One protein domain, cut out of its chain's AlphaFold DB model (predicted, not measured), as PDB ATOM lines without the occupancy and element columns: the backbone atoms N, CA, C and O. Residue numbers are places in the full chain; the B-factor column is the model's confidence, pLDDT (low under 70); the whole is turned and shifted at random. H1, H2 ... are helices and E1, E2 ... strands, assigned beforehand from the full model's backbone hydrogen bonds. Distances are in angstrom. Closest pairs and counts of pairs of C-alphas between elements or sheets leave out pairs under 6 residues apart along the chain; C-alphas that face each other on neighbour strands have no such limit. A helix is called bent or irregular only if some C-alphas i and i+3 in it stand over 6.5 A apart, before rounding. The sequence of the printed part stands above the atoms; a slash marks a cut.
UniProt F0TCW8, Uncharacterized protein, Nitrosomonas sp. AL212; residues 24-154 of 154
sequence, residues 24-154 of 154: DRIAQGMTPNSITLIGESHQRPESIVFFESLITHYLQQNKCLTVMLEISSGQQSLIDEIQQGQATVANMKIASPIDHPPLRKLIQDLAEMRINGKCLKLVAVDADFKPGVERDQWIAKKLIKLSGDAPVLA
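Overview. This is residues 24 to 154 of the 154 residues of an uncharacterized protein of Nitrosomonas sp. AL212 (UniProt F0TCW8). Two parallel strands, E1 and E2, form a small sheet in the middle, with H2 and H4 side by side over one face and H5 over the other. H3 packs along E2, while H1 sits off at a far corner, and residues 152 to 153 pair beside E1, with residues 35 to 36 pairing beyond them. The printed part has 131 residues, with five named helices and two named strands in the order H1 H2 E1 H3 H4 E2 H5, a mixed class of helices and strands. It is compact, with a radius of gyration of the C-alphas of 14.1 A, and the C-alphas span 41 by 29 by 27 A.

Along the chain. H1 is residues 24 to 29, beginning at C-alpha 24 (144.294, 289.467, 315.089). H2 is residues 45 to 59, 21.2 A long. E1 is residues 65 to 72, 20.1 A long, beginning at C-alpha 65 (154.335, 278.878, 311.700). H3, residues 73 to 82, measures 14.7 A and is irregular, with C-alphas 74 and 77 lying 7.3 A apart. H4 is residues 101 to 115, 21.0 A long. E2 is residues 120 to 126, 19.2 A long. H5 is residues 135 to 146, 16.7 A long, ending at C-alpha 146 (157.173, 276.433, 301.368).

Arrangement. E1 and E2 are parallel neighbours, their directions 28 degrees apart; N 67 and O 121 at 2.8 A and N 123 and O 67 at 2.9 A are within hydrogen-bond range. E1, H3, H4 and E2 make a strand-helix-strand unit, two parallel neighbour strands with helices between them along the chain, and its crossover is right-handed. The closest C-alphas of H3 and E2 are those of Ser 73 and Ala 124, 4.7 A apart. Those of H4 and E2 are Arg 114 and Leu 120, 5.5 A apart. H2 and H4 touch and run the same way at a shallow tilt of 12 degrees, closest at the C-alphas of Pro 45 and Pro 102, 6.0 A apart. The closest C-alphas of E2 and H5 are those of Val 125 and Ile 139, 5.9 A apart. H1 and H2 are close but not clearly touching, with the C-alphas of Ala 27 and Tyr 58 closest at 6.2 A. H4 and H5 are apart. Every O i to N i+4 pair is within hydrogen-bond range in H2 and H4, against 1 of 2 in H1, 4 of 6 in H3 and 7 of 8 in H5.

Size, cuts and confidence. The two C-alphas farthest apart are those of Gln 61 and Pro 131, at 42.5 A. The printed part has no cut and ends at Ala 154, the chain's last residue. The links from H1 to H2, 15 residues, and from H3 to H4, 18 residues, are long. The mean pLDDT of the printed part is 93.3, and one residue, Phe 129, is under 70.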
ATOM      1  N   ASP A  24     145.444 290.349 315.297       93.25
ATOM      2  CA  ASP A  24     144.294 289.467 315.089       93.25
ATOM      3  C   ASP A  24     143.886 289.450 313.614       93.25
ATOM      4  O   ASP A  24     143.688 288.385 313.032       93.25
ATOM      5  N   ARG A  25     143.790 290.627 312.981       94.12
ATOM      6  CA  ARG A  25     143.397 290.739 311.572       94.12
ATOM      7  C   ARG A  25     144.407 290.073 310.638       94.12
ATOM      8  O   ARG A  25     143.993 289.412 309.690       94.12
ATOM      9  N   ILE A  26     145.706 290.235 310.886       95.69
ATOM     10  CA  ILE A  26     146.744 289.579 310.078       95.69
ATOM     11  C   ILE A  26     146.729 288.068 310.336       95.69
ATOM     12  O   ILE A  26     146.658 287.282 309.395       95.69
ATOM     13  N   ALA A  27     146.699 287.655 311.605       94.81
ATOM     14  CA  ALA A  27     146.672 286.255 312.021       94.81
ATOM     15  C   ALA A  27     145.443 285.495 311.497       94.81
ATOM     16  O   ALA A  27     145.538 284.299 311.226       94.81
ATOM     17  N   GLN A  28     144.304 286.168 311.307       93.94
ATOM     18  CA  GLN A  28     143.117 285.597 310.658       93.94
ATOM     19  C   GLN A  28     143.369 285.203 309.195       93.94
ATOM     20  O   GLN A  28     142.781 284.231 308.726       93.94
ATOM     21  N   GLY A  29     144.237 285.929 308.482       94.06
ATOM     22  CA  GLY A  29     144.638 285.610 307.107       94.06
ATOM     23  C   GLY A  29     145.727 284.537 307.006       94.06
ATOM     24  O   GLY A  29     145.931 283.970 305.936       94.06
ATOM     25  N   MET A  30     146.406 284.228 308.114       96.06
ATOM     26  CA  MET A  30     147.466 283.221 308.182       96.06
ATOM     27  C   MET A  30     146.864 281.816 308.343       96.06
ATOM     28  O   MET A  30     146.850 281.234 309.429       96.06
ATOM     29  N   THR A  31     146.338 281.267 307.249       94.75
ATOM     30  CA  THR A  31     145.736 279.922 307.172       94.75
ATOM     31  C   THR A  31     146.673 278.906 306.502       94.75
ATOM     32  O   THR A  31     147.621 279.312 305.827       94.75
ATOM     33  N   PRO A  32     146.431 277.585 306.602       94.75
ATOM     34  CA  PRO A  32     147.169 276.603 305.804       94.75
ATOM     35  C   PRO A  32     147.204 276.981 304.316       94.75
ATOM     36  O   PRO A  32     146.225 277.512 303.784       94.75
ATOM     37  N   ASN A  33     148.333 276.723 303.659       93.56
ATOM     38  CA  ASN A  33     148.644 277.098 302.274       93.56
ATOM     39  C   ASN A  33     148.674 278.610 301.981       93.56
ATOM     40  O   ASN A  33     148.790 278.998 300.819       93.56
ATOM     41  N   SER A  34     148.591 279.470 303.000       95.19
ATOM     42  CA  SER A  34     148.746 280.916 302.829       95.19
ATOM     43  C   SER A  34     150.200 281.357 302.972       95.19
ATOM     44  O   SER A  34     151.011 280.738 303.669       95.19
ATOM     45  N   ILE A  35     150.499 282.474 302.316       95.31
ATOM     46  CA  ILE A  35     151.745 283.212 302.456       95.31
ATOM     47  C   ILE A  35     151.362 284.663 302.742       95.31
ATOM     48  O   ILE A  35     150.653 285.284 301.952       95.31
ATOM     49  N   THR A  36     151.829 285.193 303.865       95.75
ATOM     50  CA  THR A  36     151.695 286.606 304.227       95.75
ATOM     51  C   THR A  36     153.039 287.286 304.025       95.75
ATOM     52  O   THR A  36     154.022 286.836 304.602       95.75
ATOM     53  N   LEU A  37     153.074 288.342 303.208       93.81
ATOM     54  CA  LEU A  37     154.276 289.135 302.940       93.81
ATOM     55  C   LEU A  37     154.181 290.477 303.674       93.81
ATOM     56  O   LEU A  37     153.200 291.204 303.492       93.81
ATOM     57  N   ILE A  38     155.194 290.822 304.465       92.88
ATOM     58  CA  ILE A  38     155.317 292.098 305.170       92.88
ATOM     59  C   ILE A  38     156.540 292.834 304.627       92.88
ATOM     60  O   ILE A  38     157.678 292.508 304.933       92.88
ATOM     61  N   GLY A  39     156.295 293.867 303.823       91.06
ATOM     62  CA  GLY A  39     157.363 294.752 303.366       91.06
ATOM     63  C   GLY A  39     157.840 295.679 304.484       91.06
ATOM     64  O   GLY A  39     157.022 296.272 305.191       91.06
ATOM     65  N   GLU A  40     159.153 295.859 304.596       90.81
ATOM     66  CA  GLU A  40     159.762 296.827 305.506       90.81
ATOM     67  C   GLU A  40     160.706 297.801 304.792       90.81
ATOM     68  O   GLU A  40     161.125 297.604 303.653       90.81
ATOM     69  N   SER A  41     161.066 298.874 305.492       93.00
ATOM     70  CA  SER A  41     162.307 299.591 305.204       93.00
ATOM     71  C   SER A  41     163.411 298.997 306.068       93.00
ATOM     72  O   SER A  41     163.226 298.896 307.279       93.00
ATOM     73  N   HIS A  42     164.554 298.661 305.470       91.44
ATOM     74  CA  HIS A  42     165.665 298.053 306.201       91.44
ATOM     75  C   HIS A  42     166.155 298.918 307.367       91.44
ATOM     76  O   HIS A  42     166.110 300.153 307.318       91.44
ATOM     77  N   GLN A  43     166.700 298.250 308.386       90.81
ATOM     78  CA  GLN A  43     167.326 298.877 309.556       90.81
ATOM     79  C   GLN A  43     166.359 299.720 310.398       90.81
ATOM     80  O   GLN A  43     166.774 300.643 311.103       90.81
ATOM     81  N   ARG A  44     165.063 299.390 310.355       95.25
ATOM     82  CA  ARG A  44     164.042 299.987 311.218       95.25
ATOM     83  C   ARG A  44     163.741 299.051 312.388       95.25
ATOM     84  O   ARG A  44     163.155 297.989 312.181       95.25
ATOM     85  N   PRO A  45     164.137 299.395 313.627       93.31
ATOM     86  CA  PRO A  45     163.856 298.545 314.781       93.31
ATOM     87  C   PRO A  45     162.350 298.341 315.007       93.31
ATOM     88  O   PRO A  45     161.952 297.302 315.523       93.31
ATOM     89  N   GLU A  46     161.506 299.286 314.591       94.00
ATOM     90  CA  GLU A  46     160.050 299.201 314.721       94.00
ATOM     91  C   GLU A  46     159.458 298.048 313.899       94.00
ATOM     92  O   GLU A  46     158.554 297.362 314.380       94.00
ATOM     93  N   SER A  47     159.998 297.794 312.699       93.00
ATOM     94  CA  SER A  47     159.615 296.656 311.851       93.00
ATOM     95  C   SER A  47     159.898 295.331 312.550       93.00
ATOM     96  O   SER A  47     159.041 294.452 312.594       93.00
ATOM     97  N   ILE A  48     161.078 295.217 313.164       94.56
ATOM     98  CA  ILE A  48     161.487 294.019 313.898       94.56
ATOM     99  C   ILE A  48     160.570 293.768 315.095       94.56
ATOM    100  O   ILE A  48     160.071 292.657 315.261       94.56
ATOM    101  N   VAL A  49     160.299 294.806 315.892       95.25
ATOM    102  CA  VAL A  49     159.399 294.709 317.053       95.25
ATOM    103  C   VAL A  49     157.990 294.302 316.620       95.25
ATOM    104  O   VAL A  49     157.361 293.460 317.265       95.25
ATOM    105  N   PHE A  50     157.488 294.874 315.523       95.44
ATOM    106  CA  PHE A  50     156.189 294.507 314.972       95.44
ATOM    107  C   PHE A  50     156.147 293.030 314.561       95.44
ATOM    108  O   PHE A  50     155.210 292.317 314.929       95.44
ATOM    109  N   PHE A  51     157.167 292.570 313.838       96.06
ATOM    110  CA  PHE A  51     157.247 291.211 313.317       96.06
ATOM    111  C   PHE A  51     157.361 290.170 314.440       96.06
ATOM    112  O   PHE A  51     156.604 289.198 314.462       96.06
ATOM    113  N   GLU A  52     158.224 290.411 315.430       96.44
ATOM    114  CA  GLU A  52     158.361 289.557 316.617       96.44
ATOM    115  C   GLU A  52     157.048 289.468 317.411       96.44
ATOM    116  O   GLU A  52     156.630 288.382 317.830       96.44
ATOM    117  N   SER A  53     156.360 290.603 317.578       96.19
ATOM    118  CA  SER A  53     155.081 290.675 318.295       96.19
ATOM    119  C   SER A  53     153.982 289.896 317.572       96.19
ATOM    120  O   SER A  53     153.237 289.153 318.212       96.19
ATOM    121  N   LEU A  54     153.906 290.011 316.242       97.19
ATOM    122  CA  LEU A  54     152.961 289.253 315.420       97.19
ATOM    123  C   LEU A  54     153.225 287.743 315.506       97.19
ATOM    124  O   LEU A  54     152.288 286.970 315.718       97.19
ATOM    125  N   ILE A  55     154.487 287.319 315.389       97.69
ATOM    126  CA  ILE A  55     154.875 285.905 315.507       97.69
ATOM    127  C   ILE A  55     154.517 285.367 316.891       97.69
ATOM    128  O   ILE A  55     153.886 284.314 317.005       97.69
ATOM    129  N   THR A  56     154.867 286.106 317.944       96.44
ATOM    130  CA  THR A  56     154.566 285.730 319.330       96.44
ATOM    131  C   THR A  56     153.063 285.580 319.538       96.44
ATOM    132  O   THR A  56     152.613 284.559 320.062       96.44
ATOM    133  N   HIS A  57     152.280 286.558 319.081       95.31
ATOM    134  CA  HIS A  57     150.821 286.531 319.151       95.31
ATOM    135  C   HIS A  57     150.233 285.311 318.419       95.31
ATOM    136  O   HIS A  57     149.381 284.609 318.966       95.31
ATOM    137  N   TYR A  58     150.715 285.002 317.211       96.69
ATOM    138  CA  TYR A  58     150.249 283.846 316.442       96.69
ATOM    139  C   TYR A  58     150.598 282.510 317.133       96.69
ATOM    140  O   TYR A  58     149.747 281.626 317.270       96.69
ATOM    141  N   LEU A  59     151.828 282.365 317.639       96.06
ATOM    142  CA  LEU A  59     152.318 281.140 318.291       96.06
ATOM    143  C   LEU A  59     151.708 280.881 319.683       96.06
ATOM    144  O   LEU A  59     151.772 279.753 320.183       96.06
ATOM    145  N   GLN A  60     151.105 281.883 320.330       93.19
ATOM    146  CA  GLN A  60     150.340 281.694 321.573       93.19
ATOM    147  C   GLN A  60     149.085 280.830 321.372       93.19
ATOM    148  O   GLN A  60     148.591 280.237 322.327       93.19
ATOM    149  N   GLN A  61     148.610 280.682 320.132       89.25
ATOM    150  CA  GLN A  61     147.434 279.879 319.783       89.25
ATOM    151  C   GLN A  61     147.757 278.383 319.584       89.25
ATOM    152  O   GLN A  61     146.923 277.647 319.061       89.25
ATOM    153  N   ASN A  62     148.966 277.929 319.954       89.00
ATOM    154  CA  ASN A  62     149.482 276.569 319.717       89.00
ATOM    155  C   ASN A  62     149.436 276.129 318.241       89.00
ATOM    156  O   ASN A  62     149.310 274.946 317.931       89.00
ATOM    157  N   LYS A  63     149.546 277.092 317.321       93.31
ATOM    158  CA  LYS A  63     149.617 276.854 315.878       93.31
ATOM    159  C   LYS A  63     151.064 276.766 315.405       93.31
ATOM    160  O   LYS A  63     151.970 277.302 316.040       93.31
ATOM    161  N   CYS A  64     151.254 276.116 314.262       96.81
ATOM    162  CA  CYS A  64     152.540 276.054 313.581       96.81
ATOM    163  C   CYS A  64     152.735 277.245 312.642       96.81
ATOM    164  O   CYS A  64     151.787 277.658 311.975       96.81
ATOM    165  N   LEU A  65     153.958 277.772 312.577       97.75
ATOM    166  CA  LEU A  65     154.335 278.878 311.700       97.75
ATOM    167  C   LEU A  65     155.674 278.602 311.013       97.75
ATOM    168  O   LEU A  65     156.636 278.173 311.654       97.75
ATOM    169  N   THR A  66     155.750 278.901 309.718       97.69
ATOM    170  CA  THR A  66     157.026 279.032 309.009       97.69
ATOM    171  C   THR A  66     157.330 280.512 308.825       97.69
ATOM    172  O   THR A  66     156.532 281.227 308.230       97.69
ATOM    173  N   VAL A  67     158.477 280.968 309.319       97.50
ATOM    174  CA  VAL A  67     158.970 282.330 309.109       97.50
ATOM    175  C   VAL A  67     160.082 282.296 308.074       97.50
ATOM    176  O   VAL A  67     161.071 281.571 308.221       97.50
ATOM    177  N   MET A  68     159.908 283.072 307.017       95.31
ATOM    178  CA  MET A  68     160.916 283.300 305.999       95.31
ATOM    179  C   MET A  68     161.743 284.522 306.367       95.31
ATOM    180  O   MET A  68     161.218 285.543 306.786       95.31
ATOM    181  N   LEU A  69     163.051 284.397 306.204       94.56
ATOM    182  CA  LEU A  69     164.007 285.470 306.401       94.56
ATOM    183  C   LEU A  69     164.628 285.778 305.043       94.56
ATOM    184  O   LEU A  69     165.150 284.865 304.390       94.56
ATOM    185  N   GLU A  70     164.618 287.047 304.632       92.00
ATOM    186  CA  GLU A  70     165.317 287.525 303.430       92.00
ATOM    187  C   GLU A  70     166.844 287.542 303.649       92.00
ATOM    188  O   GLU A  70     167.528 288.554 303.566       92.00
ATOM    189  N   ILE A  71     167.389 286.376 303.987       93.50
ATOM    190  CA  ILE A  71     168.800 286.076 304.204       93.50
ATOM    191  C   ILE A  71     169.192 285.014 303.178       93.50
ATOM    192  O   ILE A  71     168.366 284.179 302.796       93.50
ATOM    193  N   SER A  72     170.450 285.042 302.725       93.62
ATOM    194  CA  SER A  72     170.990 284.076 301.757       93.62
ATOM    195  C   SER A  72     170.657 282.642 302.170       93.62
ATOM    196  O   SER A  72     170.953 282.209 303.285       93.62
ATOM    197  N   SER A  73     170.084 281.881 301.235       93.88
ATOM    198  CA  SER A  73     169.759 280.460 301.412       93.88
ATOM    199  C   SER A  73     170.989 279.624 301.800       93.88
ATOM    200  O   SER A  73     170.842 278.580 302.431       93.88
ATOM    201  N   GLY A  74     172.205 280.072 301.461       93.94
ATOM    202  CA  GLY A  74     173.457 279.462 301.907       93.94
ATOM    203  C   GLY A  74     173.688 279.517 303.425       93.94
ATOM    204  O   GLY A  74     174.547 278.801 303.927       93.94
ATOM    205  N   GLN A  75     172.925 280.325 304.171       95.50
ATOM    206  CA  GLN A  75     172.940 280.361 305.639       95.50
ATOM    207  C   GLN A  75     171.986 279.339 306.286       95.50
ATOM    208  O   GLN A  75     171.970 279.245 307.511       95.50
ATOM    209  N   GLN A  76     171.207 278.561 305.516       96.56
ATOM    210  CA  GLN A  76     170.182 277.671 306.085       96.56
ATOM    211  C   GLN A  76     170.754 276.647 307.074       96.56
ATOM    212  O   GLN A  76     170.187 276.490 308.147       96.56
ATOM    213  N   SER A  77     171.890 276.006 306.774       96.88
ATOM    214  CA  SER A  77     172.509 275.043 307.699       96.88
ATOM    215  C   SER A  77     172.862 275.674 309.048       96.88
ATOM    216  O   SER A  77     172.615 275.077 310.089       96.88
ATOM    217  N   LEU A  78     173.363 276.912 309.043       97.75
ATOM    218  CA  LEU A  78     173.668 277.637 310.275       97.75
ATOM    219  C   LEU A  78     172.388 278.035 311.027       97.75
ATOM    220  O   LEU A  78     172.350 277.953 312.250       97.75
ATOM    221  N   ILE A  79     171.324 278.425 310.315       97.44
ATOM    222  CA  ILE A  79     170.006 278.664 310.927       97.44
ATOM    223  C   ILE A  79     169.494 277.385 311.595       97.44
ATOM    224  O   ILE A  79     169.040 277.444 312.734       97.44
ATOM    225  N   ASP A  80     169.611 276.235 310.930       97.31
ATOM    226  CA  ASP A  80     169.167 274.948 311.465       97.31
ATOM    227  C   ASP A  80     169.934 274.564 312.746       97.31
ATOM    228  O   ASP A  80     169.326 274.039 313.681       97.31
ATOM    229  N   GLU A  81     171.240 274.852 312.820       97.81
ATOM    230  CA  GLU A  81     172.072 274.671 314.022       97.81
ATOM    231  C   GLU A  81     171.673 275.633 315.154       97.81
ATOM    232  O   GLU A  81     171.533 275.220 316.308       97.81
ATOM    233  N   ILE A  82     171.428 276.910 314.841       97.44
ATOM    234  CA  ILE A  82     170.947 277.912 315.809       97.44
ATOM    235  C   ILE A  82     169.588 277.477 316.382       97.44
ATOM    236  O   ILE A  82     169.384 277.494 317.594       97.44
ATOM    237  N   GLN A  83     168.684 276.988 315.530       95.25
ATOM    238  CA  GLN A  83     167.373 276.445 315.904       95.25
ATOM    239  C   GLN A  83     167.433 275.163 316.756       95.25
ATOM    240  O   GLN A  83     166.402 274.733 317.280       95.25
ATOM    241  N   GLN A  84     168.613 274.553 316.885       95.69
ATOM    242  CA  GLN A  84     168.901 273.403 317.747       95.69
ATOM    243  C   GLN A  84     169.738 273.783 318.980       95.69
ATOM    244  O   GLN A  84     170.094 272.907 319.765       95.69
ATOM    245  N   GLY A  85     170.077 275.065 319.153       95.00
ATOM    246  CA  GLY A  85     170.949 275.537 320.231       95.00
ATOM    247  C   GLY A  85     172.421 275.145 320.059       95.00
ATOM    248  O   GLY A  85     173.173 275.160 321.030       95.00
ATOM    249  N   GLN A  86     172.838 274.770 318.848       96.75
ATOM    250  CA  GLN A  86     174.196 274.293 318.546       96.75
ATOM    251  C   GLN A  86     175.121 275.401 318.026       96.75
ATOM    252  O   GLN A  86     176.339 275.235 318.015       96.75
ATOM    253  N   ALA A  87     174.561 276.540 317.617       96.50
ATOM    254  CA  ALA A  87     175.299 277.683 317.094       96.50
ATOM    255  C   ALA A  87     174.694 279.012 317.573       96.50
ATOM    256  O   ALA A  87     173.657 279.041 318.234       96.50
ATOM    257  N   THR A  88     175.354 280.124 317.239       95.12
ATOM    258  CA  THR A  88     174.913 281.478 317.603       95.12
ATOM    259  C   THR A  88     174.764 282.367 316.370       95.12
ATOM    260  O   THR A  88     175.490 282.219 315.382       95.12
ATOM    261  N   VAL A  89     173.864 283.352 316.453       95.88
ATOM    262  CA  VAL A  89     173.615 284.323 315.370       95.88
ATOM    263  C   VAL A  89     174.846 285.183 315.052       95.88
ATOM    264  O   VAL A  89     174.964 285.703 313.945       95.88
ATOM    265  N   ALA A  90     175.805 285.320 315.975       94.06
ATOM    266  CA  ALA A  90     177.028 286.100 315.758       94.06
ATOM    267  C   ALA A  90     177.817 285.639 314.516       94.06
ATOM    268  O   ALA A  90     178.369 286.470 313.798       94.06
ATOM    269  N   ASN A  91     177.792 284.338 314.211       91.44
ATOM    270  CA  ASN A  91     178.526 283.749 313.089       91.44
ATOM    271  C   ASN A  91     177.806 283.878 311.736       91.44
ATOM    272  O   ASN A  91     178.374 283.514 310.704       91.44
ATOM    273  N   MET A  92     176.568 284.382 311.717       94.44
ATOM    274  CA  MET A  92     175.807 284.525 310.478       94.44
ATOM    275  C   MET A  92     176.398 285.614 309.584       94.44
ATOM    276  O   MET A  92     176.685 286.735 310.022       94.44
ATOM    277  N   LYS A  93     176.517 285.283 308.296       94.31
ATOM    278  CA  LYS A  93     176.875 286.222 307.232       94.31
ATOM    279  C   LYS A  93     175.592 286.805 306.654       94.31
ATOM    280  O   LYS A  93     174.974 286.212 305.772       94.31
ATOM    281  N   ILE A  94     175.197 287.956 307.183       93.56
ATOM    282  CA  ILE A  94     174.032 288.719 306.735       93.56
ATOM    283  C   ILE A  94     174.528 289.872 305.852       93.56
ATOM    284  O   ILE A  94     175.592 290.441 306.093       93.56
ATOM    285  N   ALA A  95     173.800 290.186 304.781       91.81
ATOM    286  CA  ALA A  95     174.190 291.259 303.876       91.81
ATOM    287  C   ALA A  95     174.112 292.623 304.583       91.81
ATOM    288  O   ALA A  95     173.107 292.936 305.213       91.81
ATOM    289  N   SER A  96     175.137 293.466 304.418       91.06
ATOM    290  CA  SER A  96     175.228 294.779 305.083       91.06
ATOM    291  C   SER A  96     173.983 295.678 304.970       91.06
ATOM    292  O   SER A  96     173.722 296.390 305.937       91.06
ATOM    293  N   PRO A  97     173.198 295.685 303.870       90.44
ATOM    294  CA  PRO A  97     171.987 296.504 303.804       90.44
ATOM    295  C   PRO A  97     170.933 296.148 304.858       90.44
ATOM    296  O   PRO A  97     170.213 297.040 305.298       90.44
ATOM    297  N   ILE A  98     170.868 294.880 305.278       91.12
ATOM    298  CA  ILE A  98     169.883 294.367 306.243       91.12
ATOM    299  C   ILE A  98     170.517 293.961 307.579       91.12
ATOM    300  O   ILE A  98     169.807 293.735 308.549       91.12
ATOM    301  N   ASP A  99     171.844 293.842 307.660       95.38
ATOM    302  CA  ASP A  99     172.512 293.412 308.886       95.38
ATOM    303  C   ASP A  99     172.499 294.522 309.943       95.38
ATOM    304  O   ASP A  99     173.221 295.516 309.843       95.38
ATOM    305  N   HIS A 100     171.677 294.343 310.975       94.81
ATOM    306  CA  HIS A 100     171.634 295.230 312.128       94.81
ATOM    307  C   HIS A 100     171.320 294.463 313.423       94.81
ATOM    308  O   HIS A 100     170.700 293.394 313.380       94.81
ATOM    309  N   PRO A 101     171.701 294.995 314.605       96.06
ATOM    310  CA  PRO A 101     171.542 294.275 315.869       96.06
ATOM    311  C   PRO A 101     170.102 293.821 316.169       96.06
ATOM    312  O   PRO A 101     169.943 292.674 316.584       96.06
ATOM    313  N   PRO A 102     169.046 294.627 315.909       96.31
ATOM    314  CA  PRO A 102     167.671 294.149 316.063       96.31
ATOM    315  C   PRO A 102     167.325 292.916 315.213       96.31
ATOM    316  O   PRO A 102     166.717 291.993 315.741       96.31
ATOM    317  N   LEU A 103     167.755 292.838 313.945       96.31
ATOM    318  CA  LEU A 103     167.509 291.654 313.108       96.31
ATOM    319  C   LEU A 103     168.199 290.414 313.689       96.31
ATOM    320  O   LEU A 103     167.602 289.345 313.781       96.31
ATOM    321  N   ARG A 104     169.456 290.552 314.125       97.31
ATOM    322  CA  ARG A 104     170.186 289.445 314.762       97.31
ATOM    323  C   ARG A 104     169.498 288.978 316.043       97.31
ATOM    324  O   ARG A 104     169.403 287.776 316.283       97.31
ATOM    325  N   LYS A 105     168.997 289.923 316.840       96.88
ATOM    326  CA  LYS A 105     168.219 289.625 318.041       96.88
ATOM    327  C   LYS A 105     166.926 288.875 317.703       96.88
ATOM    328  O   LYS A 105     166.699 287.831 318.294       96.88
ATOM    329  N   LEU A 106     166.169 289.314 316.695       97.31
ATOM    330  CA  LEU A 106     164.975 288.600 316.229       97.31
ATOM    331  C   LEU A 106     165.279 287.136 315.896       97.31
ATOM    332  O   LEU A 106     164.582 286.243 316.360       97.31
ATOM    333  N   ILE A 107     166.332 286.863 315.120       97.94
ATOM    334  CA  ILE A 107     166.692 285.482 314.750       97.94
ATOM    335  C   ILE A 107     166.997 284.644 315.999       97.94
ATOM    336  O   ILE A 107     166.566 283.493 316.084       97.94
ATOM    337  N   GLN A 108     167.711 285.224 316.967       97.56
ATOM    338  CA  GLN A 108     168.027 284.575 318.236       97.56
ATOM    339  C   GLN A 108     166.751 284.275 319.039       97.56
ATOM    340  O   GLN A 108     166.546 283.133 319.444       97.56
ATOM    341  N   ASP A 109     165.864 285.258 319.197       97.62
ATOM    342  CA  ASP A 109     164.618 285.119 319.957       97.62
ATOM    343  C   ASP A 109     163.698 284.059 319.323       97.62
ATOM    344  O   ASP A 109     163.137 283.201 320.006       97.62
ATOM    345  N   LEU A 110     163.599 284.040 317.992       98.06
ATOM    346  CA  LEU A 110     162.831 283.033 317.258       98.06
ATOM    347  C   LEU A 110     163.428 281.622 317.388       98.06
ATOM    348  O   LEU A 110     162.692 280.634 317.481       98.06
ATOM    349  N   ALA A 111     164.754 281.499 317.409       97.31
ATOM    350  CA  ALA A 111     165.403 280.222 317.673       97.31
ATOM    351  C   ALA A 111     165.116 279.730 319.098       97.31
ATOM    352  O   ALA A 111     164.755 278.567 319.278       97.31
ATOM    353  N   GLU A 112     165.175 280.618 320.092       97.50
ATOM    354  CA  GLU A 112     164.825 280.310 321.481       97.50
ATOM    355  C   GLU A 112     163.363 279.877 321.624       97.50
ATOM    356  O   GLU A 112     163.079 278.893 322.308       97.50
ATOM    357  N   MET A 113     162.424 280.529 320.929       97.19
ATOM    358  CA  MET A 113     161.021 280.093 320.897       97.19
ATOM    359  C   MET A 113     160.888 278.643 320.417       97.19
ATOM    360  O   MET A 113     160.144 277.863 321.017       97.19
ATOM    361  N   ARG A 114     161.615 278.259 319.360       96.56
ATOM    362  CA  ARG A 114     161.615 276.876 318.867       96.56
ATOM    363  C   ARG A 114     162.257 275.908 319.855       96.56
ATOM    364  O   ARG A 114     161.687 274.846 320.087       96.56
ATOM    365  N   ILE A 115     163.406 276.260 320.434       97.00
ATOM    366  CA  ILE A 115     164.082 275.443 321.456       97.00
ATOM    367  C   ILE A 115     163.132 275.185 322.637       97.00
ATOM    368  O   ILE A 115     163.054 274.069 323.143       97.00
ATOM    369  N   ASN A 116     162.317 276.181 322.990       96.56
ATOM    370  CA  ASN A 116     161.283 276.098 324.023       96.56
ATOM    371  C   ASN A 116     159.979 275.413 323.559       96.56
ATOM    372  O   ASN A 116     158.941 275.533 324.212       96.56
ATOM    373  N   GLY A 117     160.004 274.694 322.434       96.06
ATOM    374  CA  GLY A 117     158.914 273.832 321.980       96.06
ATOM    375  C   GLY A 117     157.813 274.527 321.179       96.06
ATOM    376  O   GLY A 117     156.794 273.897 320.886       96.06
ATOM    377  N   LYS A 118     157.971 275.801 320.789       97.31
ATOM    378  CA  LYS A 118     157.025 276.426 319.852       97.31
ATOM    379  C   LYS A 118     157.126 275.759 318.483       97.31
ATOM    380  O   LYS A 118     158.222 275.488 317.991       97.31
ATOM    381  N   CYS A 119     155.978 275.539 317.841       96.88
ATOM    382  CA  CYS A 119     155.919 274.992 316.487       96.88
ATOM    383  C   CYS A 119     156.317 276.067 315.460       96.88
ATOM    384  O   CYS A 119     155.483 276.649 314.774       96.88
ATOM    385  N   LEU A 120     157.608 276.377 315.398       97.06
ATOM    386  CA  LEU A 120     158.173 277.438 314.573       97.06
ATOM    387  C   LEU A 120     159.309 276.881 313.715       97.06
ATOM    388  O   LEU A 120     160.183 276.173 314.217       97.06
ATOM    389  N   LYS A 121     159.325 277.214 312.427       96.38
ATOM    390  CA  LYS A 121     160.415 276.908 311.489       96.38
ATOM    391  C   LYS A 121     160.963 278.207 310.903       96.38
ATOM    392  O   LYS A 121     160.167 279.056 310.519       96.38
ATOM    393  N   LEU A 122     162.288 278.345 310.811       97.19
ATOM    394  CA  LEU A 122     162.936 279.488 310.163       97.19
ATOM    395  C   LEU A 122     163.534 279.043 308.831       97.19
ATOM    396  O   LEU A 122     164.158 277.983 308.752       97.19
ATOM    397  N   VAL A 123     163.331 279.831 307.777       96.44
ATOM    398  CA  VAL A 123     163.841 279.511 306.439       96.44
ATOM    399  C   VAL A 123     164.500 280.732 305.809       96.44
ATOM    400  O   VAL A 123     163.858 281.761 305.639       96.44
ATOM    401  N   ALA A 124     165.764 280.607 305.415       95.69
ATOM    402  CA  ALA A 124     166.465 281.583 304.587       95.69
ATOM    403  C   ALA A 124     166.106 281.389 303.111       95.69
ATOM    404  O   ALA A 124     166.142 280.271 302.584       95.69
ATOM    405  N   VAL A 125     165.721 282.475 302.443       94.12
ATOM    406  CA  VAL A 125     165.045 282.385 301.136       94.12
ATOM    407  C   VAL A 125     165.706 283.198 300.047       94.12
ATOM    408  O   VAL A 125     165.422 282.977 298.870       94.12
ATOM    409  N   ASP A 126     166.624 284.081 300.415       92.19
ATOM    410  CA  ASP A 126     167.300 284.919 299.452       92.19
ATOM    411  C   ASP A 126     168.286 284.100 298.607       92.19
ATOM    412  O   ASP A 126     168.754 283.025 299.011       92.19
ATOM    413  N   ALA A 127     168.575 284.583 297.406       89.50
ATOM    414  CA  ALA A 127     169.619 284.028 296.569       89.50
ATOM    415  C   ALA A 127     170.991 284.299 297.199       89.50
ATOM    416  O   ALA A 127     171.224 285.318 297.846       89.50
ATOM    417  N   ASP A 128     171.942 283.396 296.973       81.12
ATOM    418  CA  ASP A 128     173.344 283.771 297.149       81.12
ATOM    419  C   ASP A 128     173.687 284.867 296.129       81.12
ATOM    420  O   ASP A 128     173.166 284.839 295.012       81.12
ATOM    421  N   PHE A 129     174.595 285.786 296.471       68.94
ATOM    422  CA  PHE A 129     175.118 286.798 295.543       68.94
ATOM    423  C   PHE A 129     175.914 286.133 294.405       68.94
ATOM    424  O   PHE A 129     177.144 286.082 294.420       68.94
ATOM    425  N   LYS A 130     175.201 285.572 293.427       72.31
ATOM    426  CA  LYS A 130     175.735 284.905 292.240       72.31
ATOM    427  C   LYS A 130     175.259 285.655 290.994       72.31
ATOM    428  O   LYS A 130     174.064 285.926 290.878       72.31
ATOM    429  N   PRO A 131     176.160 285.972 290.048       70.62
ATOM    430  CA  PRO A 131     175.773 286.570 288.775       70.62
ATOM    431  C   PRO A 131     174.738 285.711 288.032       70.62
ATOM    432  O   PRO A 131     174.846 284.485 288.019       70.62
ATOM    433  N   GLY A 132     173.756 286.356 287.394       77.62
ATOM    434  CA  GLY A 132     172.747 285.687 286.561       77.62
ATOM    435  C   GLY A 132     171.567 285.066 287.318       77.62
ATOM    436  O   GLY A 132     170.786 284.334 286.712       77.62
ATOM    437  N   VAL A 133     171.422 285.333 288.621       79.69
ATOM    438  CA  VAL A 133     170.246 284.925 289.401       79.69
ATOM    439  C   VAL A 133     169.297 286.110 289.569       79.69
ATOM    440  O   VAL A 133     169.606 287.059 290.284       79.69
ATOM    441  N   GLU A 134     168.117 286.022 288.956       87.50
ATOM    442  CA  GLU A 134     167.010 286.949 289.210       87.50
ATOM    443  C   GLU A 134     166.440 286.695 290.613       87.50
ATOM    444  O   GLU A 134     165.757 285.693 290.852       87.50
ATOM    445  N   ARG A 135     166.762 287.588 291.554       85.81
ATOM    446  CA  ARG A 135     166.489 287.446 292.995       85.81
ATOM    447  C   ARG A 135     165.000 287.262 293.294       85.81
ATOM    448  O   ARG A 135     164.629 286.327 293.998       85.81
ATOM    449  N   ASP A 136     164.144 288.055 292.662       86.56
ATOM    450  CA  ASP A 136     162.692 287.971 292.856       86.56
ATOM    451  C   ASP A 136     162.133 286.637 292.353       86.56
ATOM    452  O   ASP A 136     161.324 285.991 293.020       86.56
ATOM    453  N   GLN A 137     162.615 286.158 291.199       89.56
ATOM    454  CA  GLN A 137     162.217 284.852 290.672       89.56
ATOM    455  C   GLN A 137     162.716 283.709 291.559       89.56
ATOM    456  O   GLN A 137     162.046 282.681 291.689       89.56
ATOM    457  N   TRP A 138     163.898 283.861 292.157       91.44
ATOM    458  CA  TRP A 138     164.431 282.911 293.123       91.44
ATOM    459  C   TRP A 138     163.548 282.836 294.371       91.44
ATOM    460  O   TRP A 138     163.110 281.739 294.732       91.44
ATOM    461  N   ILE A 139     163.227 283.983 294.978       90.25
ATOM    462  CA  ILE A 139     162.365 284.065 296.164       90.25
ATOM    463  C   ILE A 139     160.973 283.512 295.839       90.25
ATOM    464  O   ILE A 139     160.474 282.659 296.571       90.25
ATOM    465  N   ALA A 140     160.385 283.869 294.692       89.44
ATOM    466  CA  ALA A 140     159.103 283.324 294.241       89.44
ATOM    467  C   ALA A 140     159.118 281.788 294.123       89.44
ATOM    468  O   ALA A 140     158.211 281.106 294.604       89.44
ATOM    469  N   LYS A 141     160.180 281.205 293.549       89.94
ATOM    470  CA  LYS A 141     160.338 279.741 293.468       89.94
ATOM    471  C   LYS A 141     160.488 279.089 294.843       89.94
ATOM    472  O   LYS A 141     160.083 277.939 295.010       89.94
ATOM    473  N   LYS A 142     161.096 279.780 295.812       90.06
ATOM    474  CA  LYS A 142     161.211 279.307 297.200       90.06
ATOM    475  C   LYS A 142     159.865 279.370 297.917       90.06
ATOM    476  O   LYS A 142     159.486 278.373 298.520       90.06
ATOM    477  N   LEU A 143     159.127 280.472 297.771       87.44
ATOM    478  CA  LEU A 143     157.788 280.677 298.333       87.44
ATOM    479  C   LEU A 143     156.839 279.526 297.980       87.44
ATOM    480  O   LEU A 143     156.253 278.912 298.865       87.44
ATOM    481  N   ILE A 144     156.769 279.164 296.695       86.62
ATOM    482  CA  ILE A 144     155.893 278.082 296.210       86.62
ATOM    483  C   ILE A 144     156.239 276.730 296.855       86.62
ATOM    484  O   ILE A 144     155.363 275.905 297.081       86.62
ATOM    485  N   LYS A 145     157.513 276.481 297.176       89.81
ATOM    486  CA  LYS A 145     157.943 275.221 297.806       89.81
ATOM    487  C   LYS A 145     157.675 275.170 299.308       89.81
ATOM    488  O   LYS A 145     157.791 274.097 299.895       89.81
ATOM    489  N   LEU A 146     157.400 276.314 299.929       88.31
ATOM    490  CA  LEU A 146     157.173 276.433 301.368       88.31
ATOM    491  C   LEU A 146     155.691 276.434 301.736       88.31
ATOM    492  O   LEU A 146     155.381 276.228 302.907       88.31
ATOM    493  N   SER A 147     154.785 276.620 300.770       82.50
ATOM    494  CA  SER A 147     153.352 276.483 301.026       82.50
ATOM    495  C   SER A 147     153.030 275.066 301.504       82.50
ATOM    496  O   SER A 147     153.408 274.089 300.854       82.50
ATOM    497  N   GLY A 148     152.314 274.961 302.618       87.31
ATOM    498  CA  GLY A 148     151.866 273.691 303.176       87.31
ATOM    499  C   GLY A 148     150.966 273.900 304.388       87.31
ATOM    500  O   GLY A 148     150.329 274.944 304.525       87.31
ATOM    501  N   ASP A 149     150.934 272.915 305.286       87.69
ATOM    502  CA  ASP A 149     149.995 272.892 306.417       87.69
ATOM    503  C   ASP A 149     150.196 274.046 307.413       87.69
ATOM    504  O   ASP A 149     149.227 274.562 307.972       87.69
ATOM    505  N   ALA A 150     151.441 274.484 307.622       95.25
ATOM    506  CA  ALA A 150     151.732 275.694 308.385       95.25
ATOM    507  C   ALA A 150     151.728 276.914 307.444       95.25
ATOM    508  O   ALA A 150     152.412 276.863 306.416       95.25
ATOM    509  N   PRO A 151     151.030 278.017 307.781       97.00
ATOM    510  CA  PRO A 151     151.163 279.259 307.032       97.00
ATOM    511  C   PRO A 151     152.605 279.747 307.027       97.00
ATOM    512  O   PRO A 151     153.400 279.466 307.935       97.00
ATOM    513  N   VAL A 152     152.907 280.528 306.000       96.81
ATOM    514  CA  VAL A 152     154.196 281.175 305.826       96.81
ATOM    515  C   VAL A 152     154.047 282.669 306.097       96.81
ATOM    516  O   VAL A 152     153.164 283.320 305.537       96.81
ATOM    517  N   LEU A 153     154.915 283.209 306.944       96.56
ATOM    518  CA  LEU A 153     155.096 284.640 307.156       96.56
ATOM    519  C   LEU A 153     156.469 285.030 306.608       96.56
ATOM    520  O   LEU A 153     157.461 284.416 306.999       96.56
ATOM    521  N   ALA A 154     156.522 286.009 305.714       90.81
ATOM    522  CA  ALA A 154     157.750 286.521 305.113       90.81
ATOM    523  C   ALA A 154     157.830 288.035 305.259       90.81
ATOM    524  O   ALA A 154     156.757 288.682 305.202       90.81
TER     525      ALA A 154